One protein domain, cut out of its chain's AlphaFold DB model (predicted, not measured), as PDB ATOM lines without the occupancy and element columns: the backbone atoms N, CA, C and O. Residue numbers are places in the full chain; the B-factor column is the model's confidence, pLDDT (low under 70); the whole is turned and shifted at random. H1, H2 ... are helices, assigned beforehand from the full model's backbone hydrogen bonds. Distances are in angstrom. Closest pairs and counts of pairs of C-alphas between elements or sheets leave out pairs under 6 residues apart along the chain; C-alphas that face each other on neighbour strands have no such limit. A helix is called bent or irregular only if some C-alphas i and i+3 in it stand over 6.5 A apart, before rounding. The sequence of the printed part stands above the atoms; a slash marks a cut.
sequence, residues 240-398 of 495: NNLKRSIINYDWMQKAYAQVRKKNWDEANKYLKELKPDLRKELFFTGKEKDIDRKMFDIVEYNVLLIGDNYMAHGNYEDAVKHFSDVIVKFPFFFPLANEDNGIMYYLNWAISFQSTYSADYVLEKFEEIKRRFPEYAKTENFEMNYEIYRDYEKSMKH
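AT A GLANCE: This is residues 240 to 398 of the 495 residues of an uncharacterized protein of Halobacteriovorax sp (UniProt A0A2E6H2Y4). The long bent helix H3 joins two groups of helices: H1, in a hairpin with H2, packs on one side of it, while its arm H3b makes an up-and-down bundle with H4 and H6, each running against the one before. The hairpin of H7 and H8 packs beside this bundle, H7 on H4 of the bundle and H8 on the short H5, which lies outside the bundle, with H9 at the far end. The 159 printed residues have nine named helices, H1 to H9 in order, and no named strand: all helix, compact, radius of gyration of the C-alphas 16.1 A, spans 50 by 37 by 23 A.

IN THESE COORDINATES: H3, residues 291 to 312, was assigned as one helix by its hydrogen bonds but is bent: C-alphas 298 and 301 are 7.0 A apart. Its arms are H3a, residues 291 to 298, and H3b, residues 301 to 312, 16.0 A long. H1, residues 242 to 260, runs 26.7 A from C-alpha 242 at (131.762, 148.965, 84.449); H2 is residues 264 to 271. H4 is residues 316 to 329, 19.8 A; H5 333 to 336; H6 342 to 351; H7 359 to 372, 20.1 A; H8 380 to 390. H9, residues 392 to 398, ends at (162.832, 136.697, 99.740).

HOW THE PARTS SIT: H3 is the hub, touching four helices. H3b and H4 form a hairpin, closest C-alphas Gly 307 and Ala 319, 4.8 A; H3b touches H6 at Leu 304 and Ile 343, 6.5 A. H1 touches H3b with residues 242 to 249 alone, closest C-alphas Ser 245 and Asn 302, 5.2 A. H1 and H2 run opposite ways at a shallow tilt of 6 degrees. H3a touches H5 at C-alphas Arg 293 and Leu 336, 6.7 A. H7 and H8 form a hairpin at a steep tilt of 40 degrees. H9 touches no helix. Every O i to N i+4 pair is within hydrogen-bond range in H1, H2, H3a, H3b, H4, H6, H7, H8 and H9; H5 is too short for one.

THE WHOLE: The farthest C-alphas, Asp 265 and His 398, are 51.3 A apart. The printed part has no cut; the link H2 to H3, 19 residues, is long. Residues 240 and 337 to 340 have pLDDT under 70.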
ATOM      1  N   ASN A 240     133.913 148.665  78.270       51.97
ATOM      2  CA  ASN A 240     132.893 149.714  78.199       51.97
ATOM      3  C   ASN A 240     131.611 149.426  78.990       51.97
ATOM      4  O   ASN A 240     130.525 149.848  78.593       51.97
ATOM      5  N   ASN A 241     131.672 148.672  80.090       73.56
ATOM      6  CA  ASN A 241     130.459 148.427  80.869       73.56
ATOM      7  C   ASN A 241     130.650 148.259  82.370       73.56
ATOM      8  O   ASN A 241     129.859 147.558  82.991       73.56
ATOM      9  N   LEU A 242     131.615 148.952  82.985       76.44
ATOM     10  CA  LEU A 242     131.762 148.965  84.449       76.44
ATOM     11  C   LEU A 242     130.411 149.149  85.163       76.44
ATOM     12  O   LEU A 242     130.058 148.364  86.039       76.44
ATOM     13  N   LYS A 243     129.612 150.137  84.735       81.25
ATOM     14  CA  LYS A 243     128.278 150.408  85.294       81.25
ATOM     15  C   LYS A 243     127.356 149.188  85.215       81.25
ATOM     16  O   LYS A 243     126.678 148.864  86.186       81.25
ATOM     17  N   ARG A 244     127.348 148.483  84.083       82.06
ATOM     18  CA  ARG A 244     126.569 147.252  83.900       82.06
ATOM     19  C   ARG A 244     127.132 146.099  84.716       82.06
ATOM     20  O   ARG A 244     126.341 145.382  85.310       82.06
ATOM     21  N   SER A 245     128.447 145.941  84.805       81.44
ATOM     22  CA  SER A 245     129.080 144.907  85.629       81.44
ATOM     23  C   SER A 245     128.751 145.099  87.106       81.44
ATOM     24  O   SER A 245     128.420 144.130  87.783       81.44
ATOM     25  N   ILE A 246     128.735 146.345  87.593       83.00
ATOM     26  CA  ILE A 246     128.300 146.689  88.956       83.00
ATOM     27  C   ILE A 246     126.824 146.318  89.170       83.00
ATOM     28  O   ILE A 246     126.489 145.689  90.174       83.00
ATOM     29  N   ILE A 247     125.941 146.658  88.223       85.31
ATOM     30  CA  ILE A 247     124.513 146.296  88.289       85.31
ATOM     31  C   ILE A 247     124.335 144.771  88.276       85.31
ATOM     32  O   ILE A 247     123.621 144.219  89.113       85.31
ATOM     33  N   ASN A 248     125.018 144.077  87.365       85.75
ATOM     34  CA  ASN A 248     125.012 142.621  87.284       85.75
ATOM     35  C   ASN A 248     125.493 142.004  88.600       85.75
ATOM     36  O   ASN A 248     124.891 141.057  89.094       85.75
ATOM     37  N   TYR A 249     126.545 142.559  89.200       86.81
ATOM     38  CA  TYR A 249     127.095 142.080  90.462       86.81
ATOM     39  C   TYR A 249     126.089 142.151  91.621       86.81
ATOM     40  O   TYR A 249     126.029 141.228  92.438       86.81
ATOM     41  N   ASP A 250     125.247 143.183  91.685       88.25
ATOM     42  CA  ASP A 250     124.151 143.254  92.661       88.25
ATOM     43  C   ASP A 250     123.090 142.164  92.422       88.25
ATOM     44  O   ASP A 250     122.702 141.434  93.342       88.25
ATOM     45  N   TRP A 251     122.668 141.974  91.171       89.50
ATOM     46  CA  TRP A 251     121.714 140.921  90.815       89.50
ATOM     47  C   TRP A 251     122.245 139.514  91.092       89.50
ATOM     48  O   TRP A 251     121.517 138.670  91.616       89.50
ATOM     49  N   MET A 252     123.524 139.261  90.823       88.81
ATOM     50  CA  MET A 252     124.163 137.979  91.115       88.81
ATOM     51  C   MET A 252     124.257 137.706  92.619       88.81
ATOM     52  O   MET A 252     124.027 136.574  93.043       88.81
ATOM     53  N   GLN A 253     124.521 138.726  93.444       88.56
ATOM     54  CA  GLN A 253     124.471 138.590  94.905       88.56
ATOM     55  C   GLN A 253     123.070 138.183  95.379       88.56
ATOM     56  O   GLN A 253     122.927 137.260  96.187       88.56
ATOM     57  N   LYS A 254     122.025 138.825  94.841       92.56
ATOM     58  CA  LYS A 254     120.629 138.472  95.136       92.56
ATOM     59  C   LYS A 254     120.304 137.045  94.690       92.56
ATOM     60  O   LYS A 254     119.723 136.291  95.471       92.56
ATOM     61  N   ALA A 255     120.729 136.647  93.489       89.88
ATOM     62  CA  ALA A 255     120.561 135.286  92.982       89.88
ATOM     63  C   ALA A 255     121.237 134.255  93.900       89.88
ATOM     64  O   ALA A 255     120.589 133.301  94.335       89.88
ATOM     65  N   TYR A 256     122.498 134.484  94.276       89.94
ATOM     66  CA  TYR A 256     123.252 133.587  95.150       89.94
ATOM     67  C   TYR A 256     122.592 133.406  96.523       89.94
ATOM     68  O   TYR A 256     122.476 132.288  97.030       89.94
ATOM     69  N   ALA A 257     122.081 134.493  97.109       91.25
ATOM     70  CA  ALA A 257     121.360 134.428  98.375       91.25
ATOM     71  C   ALA A 257     120.109 133.528  98.299       91.25
ATOM     72  O   ALA A 257     119.778 132.857  99.279       91.25
ATOM     73  N   GLN A 258     119.422 133.480  97.151       94.25
ATOM     74  CA  GLN A 258     118.274 132.589  96.931       94.25
ATOM     75  C   GLN A 258     118.698 131.147  96.647       94.25
ATOM     76  O   GLN A 258     118.102 130.215  97.189       94.25
ATOM     77  N   VAL A 259     119.769 130.956  95.877       89.75
ATOM     78  CA  VAL A 259     120.396 129.650  95.618       89.75
ATOM     79  C   VAL A 259     120.763 128.946  96.929       89.75
ATOM     80  O   VAL A 259     120.415 127.782  97.124       89.75
ATOM     81  N   ARG A 260     121.362 129.664  97.890       86.38
ATOM     82  CA  ARG A 260     121.689 129.125  99.227       86.38
ATOM     83  C   ARG A 260     120.454 128.705 100.030       86.38
ATOM     84  O   ARG A 260     120.539 127.791 100.846       86.38
ATOM     85  N   LYS A 261     119.303 129.331  99.777       93.06
ATOM     86  CA  LYS A 261     118.000 128.964 100.356       93.06
ATOM     87  C   LYS A 261     117.272 127.878  99.554       93.06
ATOM     88  O   LYS A 261     116.152 127.526  99.911       93.06
ATOM     89  N   LYS A 262     117.883 127.359  98.481       91.88
ATOM     90  CA  LYS A 262     117.275 126.434  97.510       91.88
ATOM     91  C   LYS A 262     116.008 126.997  96.844       91.88
ATOM     92  O   LYS A 262     115.126 126.240  96.450       91.88
ATOM     93  N   ASN A 263     115.916 128.323  96.718       94.88
ATOM     94  CA  ASN A 263     114.815 129.019  96.056       94.88
ATOM     95  C   ASN A 263     115.176 129.314  94.590       94.88
ATOM     96  O   ASN A 263     115.576 130.423  94.235       94.88
ATOM     97  N   TRP A 264     115.094 128.280  93.750       92.69
ATOM     98  CA  TRP A 264     115.588 128.309  92.367       92.69
ATOM     99  C   TRP A 264     114.838 129.298  91.476       92.69
ATOM    100  O   TRP A 264     115.460 129.983  90.666       92.69
ATOM    101  N   ASP A 265     113.521 129.406  91.641       94.06
ATOM    102  CA  ASP A 265     112.688 130.274  90.807       94.06
ATOM    103  C   ASP A 265     113.010 131.752  91.041       94.06
ATOM    104  O   ASP A 265     113.197 132.510  90.085       94.06
ATOM    105  N   GLU A 266     113.161 132.159  92.304       96.62
ATOM    106  CA  GLU A 266     113.537 133.533  92.640       96.62
ATOM    107  C   GLU A 266     114.997 133.823  92.259       96.62
ATOM    108  O   GLU A 266     115.300 134.907  91.766       96.62
ATOM    109  N   ALA A 267     115.906 132.851  92.407       92.69
ATOM    110  CA  ALA A 267     117.270 132.987  91.896       92.69
ATOM    111  C   ALA A 267     117.274 133.258  90.383       92.69
ATOM    112  O   ALA A 267     117.911 134.200  89.913       92.69
ATOM    113  N   ASN A 268     116.501 132.474  89.628       91.88
ATOM    114  CA  ASN A 268     116.354 132.628  88.187       91.88
ATOM    115  C   ASN A 268     115.712 133.960  87.797       91.88
ATOM    116  O   ASN A 268     116.031 134.491  86.739       91.88
ATOM    117  N   LYS A 269     114.828 134.521  88.627       94.62
ATOM    118  CA  LYS A 269     114.286 135.865  88.409       94.62
ATOM    119  C   LYS A 269     115.395 136.917  88.444       94.62
ATOM    120  O   LYS A 269     115.470 137.712  87.520       94.62
ATOM    121  N   TYR A 270     116.294 136.871  89.429       92.75
ATOM    122  CA  TYR A 270     117.439 137.790  89.478       92.75
ATOM    123  C   TYR A 270     118.426 137.572  88.327       92.75
ATOM    124  O   TYR A 270     118.925 138.539  87.762       92.75
ATOM    125  N   LEU A 271     118.669 136.322  87.923       87.94
ATOM    126  CA  LEU A 271     119.545 136.024  86.784       87.94
ATOM    127  C   LEU A 271     119.017 136.557  85.438       87.94
ATOM    128  O   LEU A 271     119.817 136.840  84.551       87.94
ATOM    129  N   LYS A 272     117.696 136.725  85.273       90.56
ATOM    130  CA  LYS A 272     117.103 137.336  84.063       90.56
ATOM    131  C   LYS A 272     117.389 138.833  83.935       90.56
ATOM    132  O   LYS A 272     117.268 139.369  82.839       90.56
ATOM    133  N   GLU A 273     117.749 139.496  85.031       91.19
ATOM    134  CA  GLU A 273     118.039 140.933  85.039       91.19
ATOM    135  C   GLU A 273     119.475 141.250  84.592       91.19
ATOM    136  O   GLU A 273     119.793 142.412  84.333       91.19
ATOM    137  N   LEU A 274     120.346 140.237  84.475       84.12
ATOM    138  CA  LEU A 274     121.716 140.433  84.003       84.12
ATOM    139  C   LEU A 274     121.740 140.876  82.536       84.12
ATOM    140  O   LEU A 274     120.917 140.444  81.728       84.12
ATOM    141  N   LYS A 275     122.707 141.735  82.193       81.81
ATOM    142  CA  LYS A 275     122.934 142.222  80.825       81.81
ATOM    143  C   LYS A 275     124.376 141.938  80.364       81.81
ATOM    144  O   LYS A 275     125.298 142.273  81.104       81.81
ATOM    145  N   PRO A 276     124.606 141.414  79.139       79.00
ATOM    146  CA  PRO A 276     123.594 140.841  78.246       79.00
ATOM    147  C   PRO A 276     122.877 139.652  78.904       79.00
ATOM    148  O   PRO A 276     123.346 139.124  79.912       79.00
ATOM    149  N   ASP A 277     121.720 139.280  78.357       76.75
ATOM    150  CA  ASP A 277     120.905 138.204  78.921       76.75
ATOM    151  C   ASP A 277     121.732 136.916  79.035       76.75
ATOM    152  O   ASP A 277     122.394 136.493  78.081       76.75
ATOM    153  N   LEU A 278     121.678 136.272  80.203       73.88
ATOM    154  CA  LEU A 278     122.352 134.995  80.394       73.88
ATOM    155  C   LEU A 278     121.760 133.921  79.483       73.88
ATOM    156  O   LEU A 278     120.550 133.841  79.251       73.88
ATOM    157  N   ARG A 279     122.626 133.010  79.042       73.19
ATOM    158  CA  ARG A 279     122.195 131.818  78.314       73.19
ATOM    159  C   ARG A 279     121.355 130.919  79.225       73.19
ATOM    160  O   ARG A 279     121.607 130.813  80.427       73.19
ATOM    161  N   LYS A 280     120.355 130.248  78.645       81.69
ATOM    162  CA  LYS A 280     119.362 129.459  79.397       81.69
ATOM    163  C   LYS A 280     119.993 128.338  80.230       81.69
ATOM    164  O   LYS A 280     119.447 127.963  81.261       81.69
ATOM    165  N   GLU A 281     121.153 127.834  79.822       79.38
ATOM    166  CA  GLU A 281     121.882 126.764  80.508       79.38
ATOM    167  C   GLU A 281     122.445 127.205  81.870       79.38
ATOM    168  O   GLU A 281     122.660 126.372  82.754       79.38
ATOM    169  N   LEU A 282     122.635 128.515  82.067       81.19
ATOM    170  CA  LEU A 282     123.104 129.091  83.326       81.19
ATOM    171  C   LEU A 282     121.977 129.259  84.362       81.19
ATOM    172  O   LEU A 282     122.262 129.499  85.530       81.19
ATOM    173  N   PHE A 283     120.707 129.045  83.994       84.19
ATOM    174  CA  PHE A 283     119.577 129.084  84.931       84.19
ATOM    175  C   PHE A 283     119.448 127.786  85.730       84.19
ATOM    176  O   PHE A 283     119.681 126.694  85.209       84.19
ATOM    177  N   PHE A 284     119.053 127.894  86.995       87.31
ATOM    178  CA  PHE A 284     118.908 126.774  87.918       87.31
ATOM    179  C   PHE A 284     117.669 125.930  87.611       87.31
ATOM    180  O   PHE A 284     116.575 126.447  87.402       87.31
ATOM    181  N   THR A 285     117.839 124.614  87.627       88.88
ATOM    182  CA  THR A 285     116.784 123.608  87.423       88.88
ATOM    183  C   THR A 285     116.357 122.940  88.729       88.88
ATOM    184  O   THR A 285     115.401 122.165  88.747       88.88
ATOM    185  N   GLY A 286     117.093 123.192  89.817       85.19
ATOM    186  CA  GLY A 286     116.940 122.532  91.111       85.19
ATOM    187  C   GLY A 286     117.527 121.119  91.156       85.19
ATOM    188  O   GLY A 286     117.369 120.424  92.158       85.19
ATOM    189  N   LYS A 287     118.192 120.681  90.078       87.81
ATOM    190  CA  LYS A 287     118.843 119.365  89.950       87.81
ATOM    191  C   LYS A 287     120.366 119.467  89.852       87.81
ATOM    192  O   LYS A 287     121.037 118.465  89.600       87.81
ATOM    193  N   GLU A 288     120.911 120.669  90.006       85.31
ATOM    194  CA  GLU A 288     122.342 120.930  89.979       85.31
ATOM    195  C   GLU A 288     123.057 120.118  91.061       85.31
ATOM    196  O   GLU A 288     122.727 120.199  92.244       85.31
ATOM    197  N   LYS A 289     124.056 119.336  90.645       84.38
ATOM    198  CA  LYS A 289     124.929 118.601  91.570       84.38
ATOM    199  C   LYS A 289     126.016 119.493  92.163       84.38
ATOM    200  O   LYS A 289     126.433 119.256  93.288       84.38
ATOM    201  N   ASP A 290     126.440 120.500  91.403       86.56
ATOM    202  CA  ASP A 290     127.499 121.433  91.767       86.56
ATOM    203  C   ASP A 290     127.016 122.870  91.547       86.56
ATOM    204  O   ASP A 290     127.150 123.468  90.477       86.56
ATOM    205  N   ILE A 291     126.328 123.376  92.566       86.31
ATOM    206  CA  ILE A 291     125.775 124.730  92.583       86.31
ATOM    207  C   ILE A 291     126.897 125.768  92.607       86.31
ATOM    208  O   ILE A 291     126.787 126.800  91.947       86.31
ATOM    209  N   ASP A 292     127.963 125.481  93.352       85.50
ATOM    210  CA  ASP A 292     129.098 126.376  93.529       85.50
ATOM    211  C   ASP A 292     129.807 126.589  92.187       85.50
ATOM    212  O   ASP A 292     130.063 127.734  91.819       85.50
ATOM    213  N   ARG A 293     130.020 125.529  91.387       85.44
ATOM    214  CA  ARG A 293     130.620 125.664  90.049       85.44
ATOM    215  C   ARG A 293     129.785 126.521  89.112       85.44
ATOM    216  O   ARG A 293     130.314 127.394  88.431       85.44
ATOM    217  N   LYS A 294     128.472 126.309  89.099       84.75
ATOM    218  CA  LYS A 294     127.572 127.095  88.249       84.75
ATOM    219  C   LYS A 294     127.536 128.566  88.671       84.75
ATOM    220  O   LYS A 294     127.475 129.444  87.819       84.75
ATOM    221  N   MET A 295     127.590 128.840  89.976       86.31
ATOM    222  CA  MET A 295     127.684 130.205  90.498       86.31
ATOM    223  C   MET A 295     129.027 130.857  90.179       86.31
ATOM    224  O   MET A 295     129.044 132.033  89.827       86.31
ATOM    225  N   PHE A 296     130.125 130.108  90.259       86.06
ATOM    226  CA  PHE A 296     131.452 130.557  89.846       86.06
ATOM    227  C   PHE A 296     131.440 131.050  88.397       86.06
ATOM    228  O   PHE A 296     131.766 132.211  88.163       86.06
ATOM    229  N   ASP A 297     130.938 130.232  87.464       81.00
ATOM    230  CA  ASP A 297     130.896 130.574  86.034       81.00
ATOM    231  C   ASP A 297     130.041 131.837  85.748       81.00
ATOM    232  O   ASP A 297     130.243 132.521  84.746       81.00
ATOM    233  N   ILE A 298     129.075 132.162  86.620       82.00
ATOM    234  CA  ILE A 298     128.229 133.364  86.509       82.00
ATOM    235  C   ILE A 298     128.929 134.598  87.103       82.00
ATOM    236  O   ILE A 298     128.877 135.684  86.519       82.00
ATOM    237  N   VAL A 299     129.555 134.453  88.276       85.50
ATOM    238  CA  VAL A 299     130.042 135.580  89.089       85.50
ATOM    239  C   VAL A 299     131.436 136.038  88.687       85.50
ATOM    240  O   VAL A 299     131.670 137.248  88.653       85.50
ATOM    241  N   GLU A 300     132.344 135.098  88.400       86.50
ATOM    242  CA  GLU A 300     133.778 135.368  88.239       86.50
ATOM    243  C   GLU A 300     134.028 136.508  87.255       86.50
ATOM    244  O   GLU A 300     134.665 137.499  87.601       86.50
ATOM    245  N   TYR A 301     133.433 136.434  86.066       82.12
ATOM    246  CA  TYR A 301     133.697 137.408  85.018       82.12
ATOM    247  C   TYR A 301     133.398 138.860  85.416       82.12
ATOM    248  O   TYR A 301     134.236 139.738  85.234       82.12
ATOM    249  N   ASN A 302     132.211 139.139  85.971       83.94
ATOM    250  CA  ASN A 302     131.862 140.517  86.332       83.94
ATOM    251  C   ASN A 302     132.735 141.012  87.492       83.94
ATOM    252  O   ASN A 302     133.044 142.198  87.553       83.94
ATOM    253  N   VAL A 303     133.131 140.118  88.407       89.44
ATOM    254  CA  VAL A 303     134.070 140.455  89.481       89.44
ATOM    255  C   VAL A 303     135.411 140.876  88.895       89.44
ATOM    256  O   VAL A 303     135.905 141.936  89.278       89.44
ATOM    257  N   LEU A 304     135.965 140.070  87.986       88.06
ATOM    258  CA  LEU A 304     137.232 140.354  87.320       88.06
ATOM    259  C   LEU A 304     137.154 141.667  86.548       88.06
ATOM    260  O   LEU A 304     137.956 142.554  86.789       88.06
ATOM    261  N   LEU A 305     136.112 141.865  85.740       84.81
ATOM    262  CA  LEU A 305     135.939 143.082  84.947       84.81
ATOM    263  C   LEU A 305     135.847 144.359  85.805       84.81
ATOM    264  O   LEU A 305     136.377 145.397  85.416       84.81
ATOM    265  N   ILE A 306     135.175 144.307  86.963       88.12
ATOM    266  CA  ILE A 306     135.124 145.446  87.896       88.12
ATOM    267  C   ILE A 306     136.519 145.731  88.466       88.12
ATOM    268  O   ILE A 306     136.951 146.882  88.471       88.12
ATOM    269  N   GLY A 307     137.222 144.698  88.938       89.94
ATOM    270  CA  GLY A 307     138.557 144.862  89.507       89.94
ATOM    271  C   GLY A 307     139.588 145.331  88.480       89.94
ATOM    272  O   GLY A 307     140.323 146.276  88.751       89.94
ATOM    273  N   ASP A 308     139.583 144.748  87.282       85.75
ATOM    274  CA  ASP A 308     140.430 145.132  86.148       85.75
ATOM    275  C   ASP A 308     140.204 146.581  85.755       85.75
ATOM    276  O   ASP A 308     141.158 147.320  85.531       85.75
ATOM    277  N   ASN A 309     138.947 147.027  85.736       85.44
ATOM    278  CA  ASN A 309     138.649 148.423  85.475       85.44
ATOM    279  C   ASN A 309     139.248 149.339  86.552       85.44
ATOM    280  O   ASN A 309     139.877 150.337  86.198       85.44
ATOM    281  N   TYR A 310     139.117 148.998  87.839       88.38
ATOM    282  CA  TYR A 310     139.763 149.769  88.904       88.38
ATOM    283  C   TYR A 310     141.282 149.834  88.706       88.38
ATOM    284  O   TYR A 310     141.855 150.923  88.742       88.38
ATOM    285  N   MET A 311     141.934 148.706  88.421       88.00
ATOM    286  CA  MET A 311     143.385 148.651  88.208       88.00
ATOM    287  C   MET A 311     143.835 149.427  86.963       88.00
ATOM    288  O   MET A 311     144.801 150.184  87.034       88.00
ATOM    289  N   ALA A 312     143.104 149.329  85.850       82.00
ATOM    290  CA  ALA A 312     143.396 150.065  84.619       82.00
ATOM    291  C   ALA A 312     143.346 151.592  84.816       82.00
ATOM    292  O   ALA A 312     144.088 152.323  84.159       82.00
ATOM    293  N   HIS A 313     142.527 152.077  85.758       83.50
ATOM    294  CA  HIS A 313     142.446 153.492  86.138       83.50
ATOM    295  C   HIS A 313     143.399 153.881  87.280       83.50
ATOM    296  O   HIS A 313     143.425 155.041  87.683       83.50
ATOM    297  N   GLY A 314     144.207 152.946  87.785       83.75
ATOM    298  CA  GLY A 314     145.114 153.176  88.911       83.75
ATOM    299  C   GLY A 314     144.440 153.164  90.289       83.75
ATOM    300  O   GLY A 314     145.101 153.446  91.286       83.75
ATOM    301  N   ASN A 315     143.161 152.793  90.377       90.12
ATOM    302  CA  ASN A 315     142.392 152.697  91.622       90.12
ATOM    303  C   ASN A 315     142.629 151.340  92.311       90.12
ATOM    304  O   ASN A 315     141.703 150.588  92.612       90.12
ATOM    305  N   TYR A 316     143.894 150.988  92.545       91.12
ATOM    306  CA  TYR A 316     144.276 149.678  93.083       91.12
ATOM    307  C   TYR A 316     143.708 149.408  94.491       91.12
ATOM    308  O   TYR A 316     143.479 148.257  94.855       91.12
ATOM    309  N   GLU A 317     143.433 150.452  95.276       93.56
ATOM    310  CA  GLU A 317     142.778 150.343  96.588       93.56
ATOM    311  C   GLU A 317     141.354 149.791  96.465       93.56
ATOM    312  O   GLU A 317     140.994 148.824  97.142       93.56
ATOM    313  N   ASP A 318     140.569 150.353  95.544       93.31
ATOM    314  CA  ASP A 318     139.212 149.891  95.260       93.31
ATOM    315  C   ASP A 318     139.220 148.460  94.719       93.31
ATOM    316  O   ASP A 318     138.355 147.664  95.087       93.31
ATOM    317  N   ALA A 319     140.230 148.095  93.921       93.81
ATOM    318  CA  ALA A 319     140.428 146.724  93.458       93.81
ATOM    319  C   ALA A 319     140.695 145.752  94.621       93.81
ATOM    320  O   ALA A 319     140.005 144.736  94.731       93.81
ATOM    321  N   VAL A 320     141.628 146.070  95.534       95.44
ATOM    322  CA  VAL A 320     141.904 145.235  96.723       95.44
ATOM    323  C   VAL A 320     140.652 145.070  97.569       95.44
ATOM    324  O   VAL A 320     140.309 143.946  97.949       95.44
ATOM    325  N   LYS A 321     139.946 146.170  97.843       95.31
ATOM    326  CA  LYS A 321     138.707 146.145  98.618       95.31
ATOM    327  C   LYS A 321     137.640 145.293  97.929       95.31
ATOM    328  O   LYS A 321     137.016 144.457  98.579       95.31
ATOM    329  N   HIS A 322     137.438 145.484  96.627       94.62
ATOM    330  CA  HIS A 322     136.464 144.743  95.825       94.62
ATOM    331  C   HIS A 322     136.733 143.240  95.857       94.62
ATOM    332  O   HIS A 322     135.857 142.478  96.265       94.62
ATOM    333  N   PHE A 323     137.944 142.807  95.504       95.50
ATOM    334  CA  PHE A 323     138.286 141.385  95.498       95.50
ATOM    335  C   PHE A 323     138.226 140.773  96.904       95.50
ATOM    336  O   PHE A 323     137.683 139.682  97.070       95.50
ATOM    337  N   SER A 324     138.682 141.497  97.929       95.69
ATOM    338  CA  SER A 324     138.608 141.054  99.327       95.69
ATOM    339  C   SER A 324     137.164 140.888  99.821       95.69
ATOM    340  O   SER A 324     136.822 139.894 100.460       95.69
ATOM    341  N   ASP A 325     136.277 141.833  99.503       94.81
ATOM    342  CA  ASP A 325     134.861 141.733  99.862       94.81
ATOM    343  C   ASP A 325     134.161 140.610  99.072       94.81
ATOM    344  O   ASP A 325     133.270 139.936  99.598       94.81
ATOM    345  N   VAL A 326     134.571 140.366  97.822       94.12
ATOM    346  CA  VAL A 326     134.057 139.271  96.988       94.12
ATOM    347  C   VAL A 326     134.408 137.908  97.577       94.12
ATOM    348  O   VAL A 326     133.501 137.088  97.711       94.12
ATOM    349  N   ILE A 327     135.664 137.651  97.958       94.25
ATOM    350  CA  ILE A 327     136.064 136.330  98.485       94.25
ATOM    351  C   ILE A 327     135.357 135.996  99.804       94.25
ATOM    352  O   ILE A 327     135.018 134.839 100.048       94.25
ATOM    353  N   VAL A 328     135.048 137.008 100.623       94.75
ATOM    354  CA  VAL A 328     134.252 136.842 101.849       94.75
ATOM    355  C   VAL A 328     132.796 136.502 101.527       94.75
ATOM    356  O   VAL A 328     132.178 135.674 102.199       94.75
ATOM    357  N   LYS A 329     132.215 137.149 100.510       92.31
ATOM    358  CA  LYS A 329     130.823 136.913 100.094       92.31
ATOM    359  C   LYS A 329     130.639 135.585  99.361       92.31
ATOM    360  O   LYS A 329     129.586 134.963  99.497       92.31
ATOM    361  N   PHE A 330     131.644 135.169  98.598       92.06
ATOM    362  CA  PHE A 330     131.604 134.031  97.685       92.06
ATOM    363  C   PHE A 330     132.806 133.095  97.910       92.06
ATOM    364  O   PHE A 330     133.632 132.900  97.020       92.06
ATOM    365  N   PRO A 331     132.921 132.457  99.085       92.25
ATOM    366  CA  PRO A 331     134.079 131.623  99.422       92.25
ATOM    367  C   PRO A 331     134.195 130.340  98.574       92.25
ATOM    368  O   PRO A 331     135.210 129.649  98.631       92.25
ATOM    369  N   PHE A 332     133.208 130.028  97.725       88.06
ATOM    370  CA  PHE A 332     133.314 128.937  96.753       88.06
ATOM    371  C   PHE A 332     134.421 129.145  95.705       88.06
ATOM    372  O   PHE A 332     134.771 128.200  95.001       88.06
ATOM    373  N   PHE A 333     135.011 130.343  95.613       87.50
ATOM    374  CA  PHE A 333     136.189 130.582  94.778       87.50
ATOM    375  C   PHE A 333     137.408 129.743  95.194       87.50
ATOM    376  O   PHE A 333     138.238 129.433  94.347       87.50
ATOM    377  N   PHE A 334     137.519 129.316  96.457       86.25
ATOM    378  CA  PHE A 334     138.660 128.513  96.915       86.25
ATOM    379  C   PHE A 334     138.661 127.056  96.407       86.25
ATOM    380  O   PHE A 334     139.669 126.642  95.839       86.25
ATOM    381  N   PRO A 335     137.589 126.252  96.546       80.94
ATOM    382  CA  PRO A 335     137.594 124.858  96.080       80.94
ATOM    383  C   PRO A 335     137.545 124.702  94.555       80.94
ATOM    384  O   PRO A 335     137.895 123.639  94.054       80.94
ATOM    385  N   LEU A 336     137.072 125.717  93.827       73.81
ATOM    386  CA  LEU A 336     136.869 125.659  92.370       73.81
ATOM    387  C   LEU A 336     138.003 126.274  91.563       73.81
ATOM    388  O   LEU A 336     138.048 126.118  90.340       73.81
ATOM    389  N   ALA A 337     138.900 126.965  92.252       61.94
ATOM    390  CA  ALA A 337     140.160 127.390  91.708       61.94
ATOM    391  C   ALA A 337     140.969 126.164  91.285       61.94
ATOM    392  O   ALA A 337     141.515 125.431  92.106       61.94
ATOM    393  N   ASN A 338     141.087 125.963  89.981       60.72
ATOM    394  CA  ASN A 338     142.292 125.327  89.469       60.72
ATOM    395  C   ASN A 338     143.474 126.291  89.737       60.72
ATOM    396  O   ASN A 338     143.265 127.380  90.269       60.72
ATOM    397  N   GLU A 339     144.703 125.922  89.374       54.12
ATOM    398  CA  GLU A 339     145.908 126.741  89.630       54.12
ATOM    399  C   GLU A 339     145.783 128.225  89.188       54.12
ATOM    400  O   GLU A 339     146.460 129.082  89.750       54.12
ATOM    401  N   ASP A 340     144.836 128.543  88.296       62.38
ATOM    402  CA  ASP A 340     144.527 129.883  87.788       62.38
ATOM    403  C   ASP A 340     143.242 130.488  88.401       62.38
ATOM    404  O   ASP A 340     142.262 130.749  87.701       62.38
ATOM    405  N   ASN A 341     143.197 130.715  89.719       73.56
ATOM    406  CA  ASN A 341     142.122 131.526  90.309       73.56
ATOM    407  C   ASN A 341     142.313 132.994  89.921       73.56
ATOM    408  O   ASN A 341     143.103 133.694  90.561       73.56
ATOM    409  N   GLY A 342     141.558 133.466  88.925       82.56
ATOM    410  CA  GLY A 342     141.639 134.851  88.469       82.56
ATOM    411  C   GLY A 342     141.500 135.842  89.626       82.56
ATOM    412  O   GLY A 342     142.326 136.734  89.779       82.56
ATOM    413  N   ILE A 343     140.527 135.659  90.520       89.75
ATOM    414  CA  ILE A 343     140.277 136.611  91.615       89.75
ATOM    415  C   ILE A 343     141.460 136.699  92.579       89.75
ATOM    416  O   ILE A 343     141.863 137.801  92.947       89.75
ATOM    417  N   MET A 344     142.033 135.562  92.986       89.19
ATOM    418  CA  MET A 344     143.198 135.584  93.877       89.19
ATOM    419  C   MET A 344     144.437 136.132  93.174       89.19
ATOM    420  O   MET A 344     145.212 136.861  93.794       89.19
ATOM    421  N   TYR A 345     144.604 135.827  91.885       86.62
ATOM    422  CA  TYR A 345     145.652 136.410  91.058       86.62
ATOM    423  C   TYR A 345     145.549 137.940  91.053       86.62
ATOM    424  O   TYR A 345     146.502 138.611  91.446       86.62
ATOM    425  N   TYR A 346     144.380 138.495  90.733       89.56
ATOM    426  CA  TYR A 346     144.186 139.942  90.675       89.56
ATOM    427  C   TYR A 346     144.164 140.626  92.050       89.56
ATOM    428  O   TYR A 346     144.549 141.787  92.162       89.56
ATOM    429  N   LEU A 347     143.791 139.928  93.126       92.75
ATOM    430  CA  LEU A 347     143.955 140.452  94.486       92.75
ATOM    431  C   LEU A 347     145.440 140.573  94.862       92.75
ATOM    432  O   LEU A 347     145.871 141.634  95.316       92.75
ATOM    433  N   ASN A 348     146.232 139.518  94.627       87.94
ATOM    434  CA  ASN A 348     147.693 139.544  94.794       87.94
ATOM    435  C   ASN A 348     148.337 140.630  93.929       87.94
ATOM    436  O   ASN A 348     149.294 141.303  94.323       87.94
ATOM    437  N   TRP A 349     147.792 140.811  92.736       87.25
ATOM    438  CA  TRP A 349     148.218 141.834  91.815       87.25
ATOM    439  C   TRP A 349     147.959 143.236  92.366       87.25
ATOM    440  O   TRP A 349     148.907 143.997  92.564       87.25
ATOM    441  N   ALA A 350     146.702 143.547  92.688       91.69
ATOM    442  CA  ALA A 350     146.273 144.854  93.166       91.69
ATOM    443  C   ALA A 350     146.993 145.256  94.458       91.69
ATOM    444  O   ALA A 350     147.449 146.396  94.570       91.69
ATOM    445  N   ILE A 351     147.182 144.318  95.400       90.56
ATOM    446  CA  ILE A 351     147.854 144.607  96.678       90.56
ATOM    447  C   ILE A 351     149.297 145.080  96.490       90.56
ATOM    448  O   ILE A 351     149.799 145.834  97.318       90.56
ATOM    449  N   SER A 352     149.942 144.697  95.384       82.62
ATOM    450  CA  SER A 352     151.329 145.057  95.086       82.62
ATOM    451  C   SER A 352     151.501 146.506  94.615       82.62
ATOM    452  O   SER A 352     152.621 147.015  94.656       82.62
ATOM    453  N   PHE A 353     150.437 147.144  94.120       81.19
ATOM    454  CA  PHE A 353     150.490 148.489  93.531       81.19
ATOM    455  C   PHE A 353     149.918 149.590  94.421       81.19
ATOM    456  O   PHE A 353     150.219 150.763  94.217       81.19
ATOM    457  N   GLN A 354     149.082 149.232  95.390       81.44
ATOM    458  CA  GLN A 354     148.476 150.179  96.321       81.44
ATOM    459  C   GLN A 354     149.304 150.331  97.608       81.44
ATOM    460  O   GLN A 354     150.123 149.475  97.935       81.44
ATOM    461  N   SER A 355     149.079 151.417  98.355       71.44
ATOM    462  CA  SER A 355     149.795 151.720  99.608       71.44
ATOM    463  C   SER A 355     148.911 151.803 100.860       71.44
ATOM    464  O   SER A 355     149.406 152.155 101.927       71.44
ATOM    465  N   THR A 356     147.615 151.530 100.739       79.12
ATOM    466  CA  THR A 356     146.594 151.776 101.771       79.12
ATOM    467  C   THR A 356     146.232 150.525 102.570       79.12
ATOM    468  O   THR A 356     146.177 150.569 103.797       79.12
ATOM    469  N   TYR A 357     146.010 149.393 101.908       85.38
ATOM    470  CA  TYR A 357     145.715 148.109 102.535       85.38
ATOM    471  C   TYR A 357     146.997 147.305 102.766       85.38
ATOM    472  O   TYR A 357     147.828 147.155 101.873       85.38
ATOM    473  N   SER A 358     147.170 146.752 103.963       88.81
ATOM    474  CA  SER A 358     148.268 145.827 104.257       88.81
ATOM    475  C   SER A 358     147.889 144.384 103.907       88.81
ATOM    476  O   SER A 358     146.717 144.058 103.717       88.81
ATOM    477  N   ALA A 359     148.874 143.484 103.888       91.69
ATOM    478  CA  ALA A 359     148.595 142.048 103.854       91.69
ATOM    479  C   ALA A 359     147.718 141.603 105.042       91.69
ATOM    480  O   ALA A 359     146.862 140.741 104.868       91.69
ATOM    481  N   ASP A 360     147.851 142.253 106.207       94.38
ATOM    482  CA  ASP A 360     147.015 141.983 107.385       94.38
ATOM    483  C   ASP A 360     145.533 142.283 107.135       94.38
ATOM    484  O   ASP A 360     144.673 141.566 107.640       94.38
ATOM    485  N   TYR A 361     145.214 143.302 106.326       95.62
ATOM    486  CA  TYR A 361     143.828 143.582 105.939       95.62
ATOM    487  C   TYR A 361     143.220 142.402 105.173       95.62
ATOM    488  O   TYR A 361     142.101 141.978 105.460       95.62
ATOM    489  N   VAL A 362     143.960 141.842 104.212       95.25
ATOM    490  CA  VAL A 362     143.498 140.656 103.479       95.25
ATOM    491  C   VAL A 362     143.448 139.445 104.410       95.25
ATOM    492  O   VAL A 362     142.479 138.690 104.379       95.25
ATOM    493  N   LEU A 363     144.423 139.289 105.305       96.06
ATOM    494  CA  LEU A 363     144.442 138.210 106.289       96.06
ATOM    495  C   LEU A 363     143.210 138.242 107.210       96.06
ATOM    496  O   LEU A 363     142.609 137.199 107.462       96.06
ATOM    497  N   GLU A 364     142.764 139.426 107.640       97.44
ATOM    498  CA  GLU A 364     141.526 139.594 108.413       97.44
ATOM    499  C   GLU A 364     140.301 139.064 107.649       97.44
ATOM    500  O   GLU A 364     139.422 138.419 108.227       97.44
ATOM    501  N   LYS A 365     140.258 139.267 106.327       97.38
ATOM    502  CA  LYS A 365     139.182 138.764 105.458       97.38
ATOM    503  C   LYS A 365     139.208 137.242 105.361       97.38
ATOM    504  O   LYS A 365     138.155 136.604 105.400       97.38
ATOM    505  N   PHE A 366     140.395 136.645 105.309       96.50
ATOM    506  CA  PHE A 366     140.534 135.195 105.397       96.50
ATOM    507  C   PHE A 366     140.106 134.656 106.769       96.50
ATOM    508  O   PHE A 366     139.407 133.645 106.831       96.50
ATOM    509  N   GLU A 367     140.448 135.332 107.865       97.62
ATOM    510  CA  GLU A 367     139.985 134.970 109.212       97.62
ATOM    511  C   GLU A 367     138.458 135.078 109.353       97.62
ATOM    512  O   GLU A 367     137.802 134.260 110.011       97.62
ATOM    513  N   GLU A 368     137.845 136.049 108.675       97.69
ATOM    514  CA  GLU A 368     136.394 136.132 108.556       97.69
ATOM    515  C   GLU A 368     135.809 134.904 107.839       97.69
ATOM    516  O   GLU A 368     134.848 134.307 108.337       97.69
ATOM    517  N   ILE A 369     136.405 134.479 106.719       96.56
ATOM    518  CA  ILE A 369     135.999 133.263 105.997       96.56
ATOM    519  C   ILE A 369     136.174 132.025 106.882       96.56
ATOM    520  O   ILE A 369     135.246 131.224 106.973       96.56
ATOM    521  N   LYS A 370     137.298 131.894 107.600       97.00
ATOM    522  CA  LYS A 370     137.558 130.793 108.546       97.00
ATOM    523  C   LYS A 370     136.457 130.670 109.602       97.00
ATOM    524  O   LYS A 370     135.997 129.561 109.874       97.00
ATOM    525  N   ARG A 371     135.986 131.795 110.156       97.25
ATOM    526  CA  ARG A 371     134.871 131.811 111.124       97.25
ATOM    527  C   ARG A 371     133.513 131.510 110.494       97.25
ATOM    528  O   ARG A 371     132.715 130.801 111.102       97.25
ATOM    529  N   ARG A 372     133.211 132.096 109.332       95.50
ATOM    530  CA  ARG A 372     131.871 132.034 108.714       95.50
ATOM    531  C   ARG A 372     131.635 130.760 107.906       95.50
ATOM    532  O   ARG A 372     130.497 130.304 107.835       95.50
ATOM    533  N   PHE A 373     132.688 130.219 107.302       94.56
ATOM    534  CA  PHE A 373     132.639 129.109 106.354       94.56
ATOM    535  C   PHE A 373     133.838 128.154 106.539       94.56
ATOM    536  O   PHE A 373     134.715 128.048 105.671       94.56
ATOM    537  N   PRO A 374     133.914 127.451 107.686       95.88
ATOM    538  CA  PRO A 374     135.054 126.600 108.036       95.88
ATOM    539  C   PRO A 374     135.293 125.434 107.060       95.88
ATOM    540  O   PRO A 374     136.351 124.809 107.102       95.88
ATOM    541  N   GLU A 375     134.332 125.101 106.197       94.19
ATOM    542  CA  GLU A 375     134.489 124.118 105.127       94.19
ATOM    543  C   GLU A 375     135.458 124.579 104.029       94.19
ATOM    544  O   GLU A 375     136.276 123.776 103.580       94.19
ATOM    545  N   TYR A 376     135.433 125.858 103.640       93.38
ATOM    546  CA  TYR A 376     136.315 126.383 102.590       93.38
ATOM    547  C   TYR A 376     137.733 126.627 103.110       93.38
ATOM    548  O   TYR A 376     138.697 126.460 102.365       93.38
ATOM    549  N   ALA A 377     137.867 126.908 104.409       94.31
ATOM    550  CA  ALA A 377     139.157 127.057 105.077       94.31
ATOM    551  C   ALA A 377     140.030 125.792 105.041       94.31
ATOM    552  O   ALA A 377     141.232 125.867 105.240       94.31
ATOM    553  N   LYS A 378     139.432 124.620 104.794       93.75
ATOM    554  CA  LYS A 378     140.145 123.336 104.707       93.75
ATOM    555  C   LYS A 378     140.644 123.019 103.300       93.75
ATOM    556  O   LYS A 378     141.237 121.962 103.096       93.75
ATOM    557  N   THR A 379     140.340 123.867 102.321       91.69
ATOM    558  CA  THR A 379     140.781 123.660 100.940       91.69
ATOM    559  C   THR A 379     142.253 124.033 100.801       91.69
ATOM    560  O   THR A 379     142.719 124.993 101.415       91.69
ATOM    561  N   GLU A 380     142.980 123.291  99.969       89.25
ATOM    562  CA  GLU A 380     144.401 123.540  99.703       89.25
ATOM    563  C   GLU A 380     144.642 124.966  99.191       89.25
ATOM    564  O   GLU A 380     145.520 125.666  99.687       89.25
ATOM    565  N   ASN A 381     143.793 125.444  98.277       87.25
ATOM    566  CA  ASN A 381     143.884 126.801  97.746       87.25
ATOM    567  C   ASN A 381     143.670 127.884  98.806       87.25
ATOM    568  O   ASN A 381     144.319 128.929  98.738       87.25
ATOM    569  N   PHE A 382     142.757 127.671  99.758       93.38
ATOM    570  CA  PHE A 382     142.566 128.620 100.852       93.38
ATOM    571  C   PHE A 382     143.824 128.701 101.707       93.38
ATOM    572  O   PHE A 382     144.331 129.799 101.910       93.38
ATOM    573  N   GLU A 383     144.341 127.560 102.174       91.31
ATOM    574  CA  GLU A 383     145.533 127.536 103.026       91.31
ATOM    575  C   GLU A 383     146.749 128.102 102.283       91.31
ATOM    576  O   GLU A 383     147.414 128.982 102.814       91.31
ATOM    577  N   MET A 384     146.966 127.737 101.014       87.81
ATOM    578  CA  MET A 384     148.042 128.311 100.199       87.81
ATOM    579  C   MET A 384     147.976 129.846 100.151       87.81
ATOM    580  O   MET A 384     148.979 130.514 100.396       87.81
ATOM    581  N   ASN A 385     146.810 130.425  99.846       89.69
ATOM    582  CA  ASN A 385     146.671 131.882  99.785       89.69
ATOM    583  C   ASN A 385     146.755 132.527 101.175       89.69
ATOM    584  O   ASN A 385     147.371 133.579 101.325       89.69
ATOM    585  N   TYR A 386     146.193 131.887 102.199       93.81
ATOM    586  CA  TYR A 386     146.291 132.332 103.585       93.81
ATOM    587  C   TYR A 386     147.755 132.456 104.030       93.81
ATOM    588  O   TYR A 386     148.146 133.472 104.603       93.81
ATOM    589  N   GLU A 387     148.583 131.452 103.729       90.69
ATOM    590  CA  GLU A 387     150.008 131.459 104.063       90.69
ATOM    591  C   GLU A 387     150.783 132.558 103.334       90.69
ATOM    592  O   GLU A 387     151.638 133.195 103.950       90.69
ATOM    593  N   ILE A 388     150.451 132.837 102.066       86.94
ATOM    594  CA  ILE A 388     151.057 133.942 101.305       86.94
ATOM    595  C   ILE A 388     150.856 135.274 102.033       86.94
ATOM    596  O   ILE A 388     151.822 136.019 102.191       86.94
ATOM    597  N   TYR A 389     149.640 135.574 102.502       91.94
ATOM    598  CA  TYR A 389     149.373 136.829 103.215       91.94
ATOM    599  C   TYR A 389     149.927 136.826 104.644       91.94
ATOM    600  O   TYR A 389     150.468 137.837 105.086       91.94
ATOM    601  N   ARG A 390     149.867 135.688 105.348       94.94
ATOM    602  CA  ARG A 390     150.452 135.526 106.692       94.94
ATOM    603  C   ARG A 390     151.955 135.806 106.690       94.94
ATOM    604  O   ARG A 390     152.465 136.466 107.589       94.94
ATOM    605  N   ASP A 391     152.662 135.289 105.691       92.44
ATOM    606  CA  ASP A 391     154.110 135.411 105.543       92.44
ATOM    607  C   ASP A 391     154.492 136.434 104.456       92.44
ATOM    608  O   ASP A 391     155.565 136.329 103.853       92.44
ATOM    609  N   TYR A 392     153.635 137.428 104.189       90.00
ATOM    610  CA  TYR A 392     153.773 138.325 103.035       90.00
ATOM    611  C   TYR A 392     155.094 139.090 103.032       90.00
ATOM    612  O   TYR A 392     155.862 138.989 102.079       90.00
ATOM    613  N   GLU A 393     155.426 139.785 104.122       90.00
ATOM    614  CA  GLU A 393     156.671 140.562 104.228       90.00
ATOM    615  C   GLU A 393     157.915 139.684 104.050       90.00
ATOM    616  O   GLU A 393     158.864 140.034 103.341       90.00
ATOM    617  N   LYS A 394     157.898 138.491 104.651       91.06
ATOM    618  CA  LYS A 394     158.981 137.512 104.527       91.06
ATOM    619  C   LYS A 394     159.120 137.026 103.082       91.06
ATOM    620  O   LYS A 394     160.240 136.937 102.575       91.06
ATOM    621  N   SER A 395     158.000 136.745 102.422       86.69
ATOM    622  CA  SER A 395     157.943 136.291 101.029       86.69
ATOM    623  C   SER A 395     158.415 137.381 100.072       86.69
ATOM    624  O   SER A 395     159.300 137.138  99.254       86.69
ATOM    625  N   MET A 396     157.922 138.610 100.232       87.88
ATOM    626  CA  MET A 396     158.320 139.763  99.425       87.88
ATOM    627  C   MET A 396     159.798 140.102  99.593       87.88
ATOM    628  O   MET A 396     160.477 140.387  98.603       87.88
ATOM    629  N   LYS A 397     160.332 140.004 100.816       90.69
ATOM    630  CA  LYS A 397     161.769 140.145 101.052       90.69
ATOM    631  C   LYS A 397     162.563 139.062 100.319       90.69
ATOM    632  O   LYS A 397     163.540 139.383  99.647       90.69
ATOM    633  N   HIS A 398     162.151 137.799 100.422       89.94
ATOM    634  CA  HIS A 398     162.832 136.697  99.740       89.94
ATOM    635  C   HIS A 398     162.821 136.867  98.213       89.94
ATOM    636  O   HIS A 398     163.864 136.718  97.570       89.94
TER     637      HIS A 398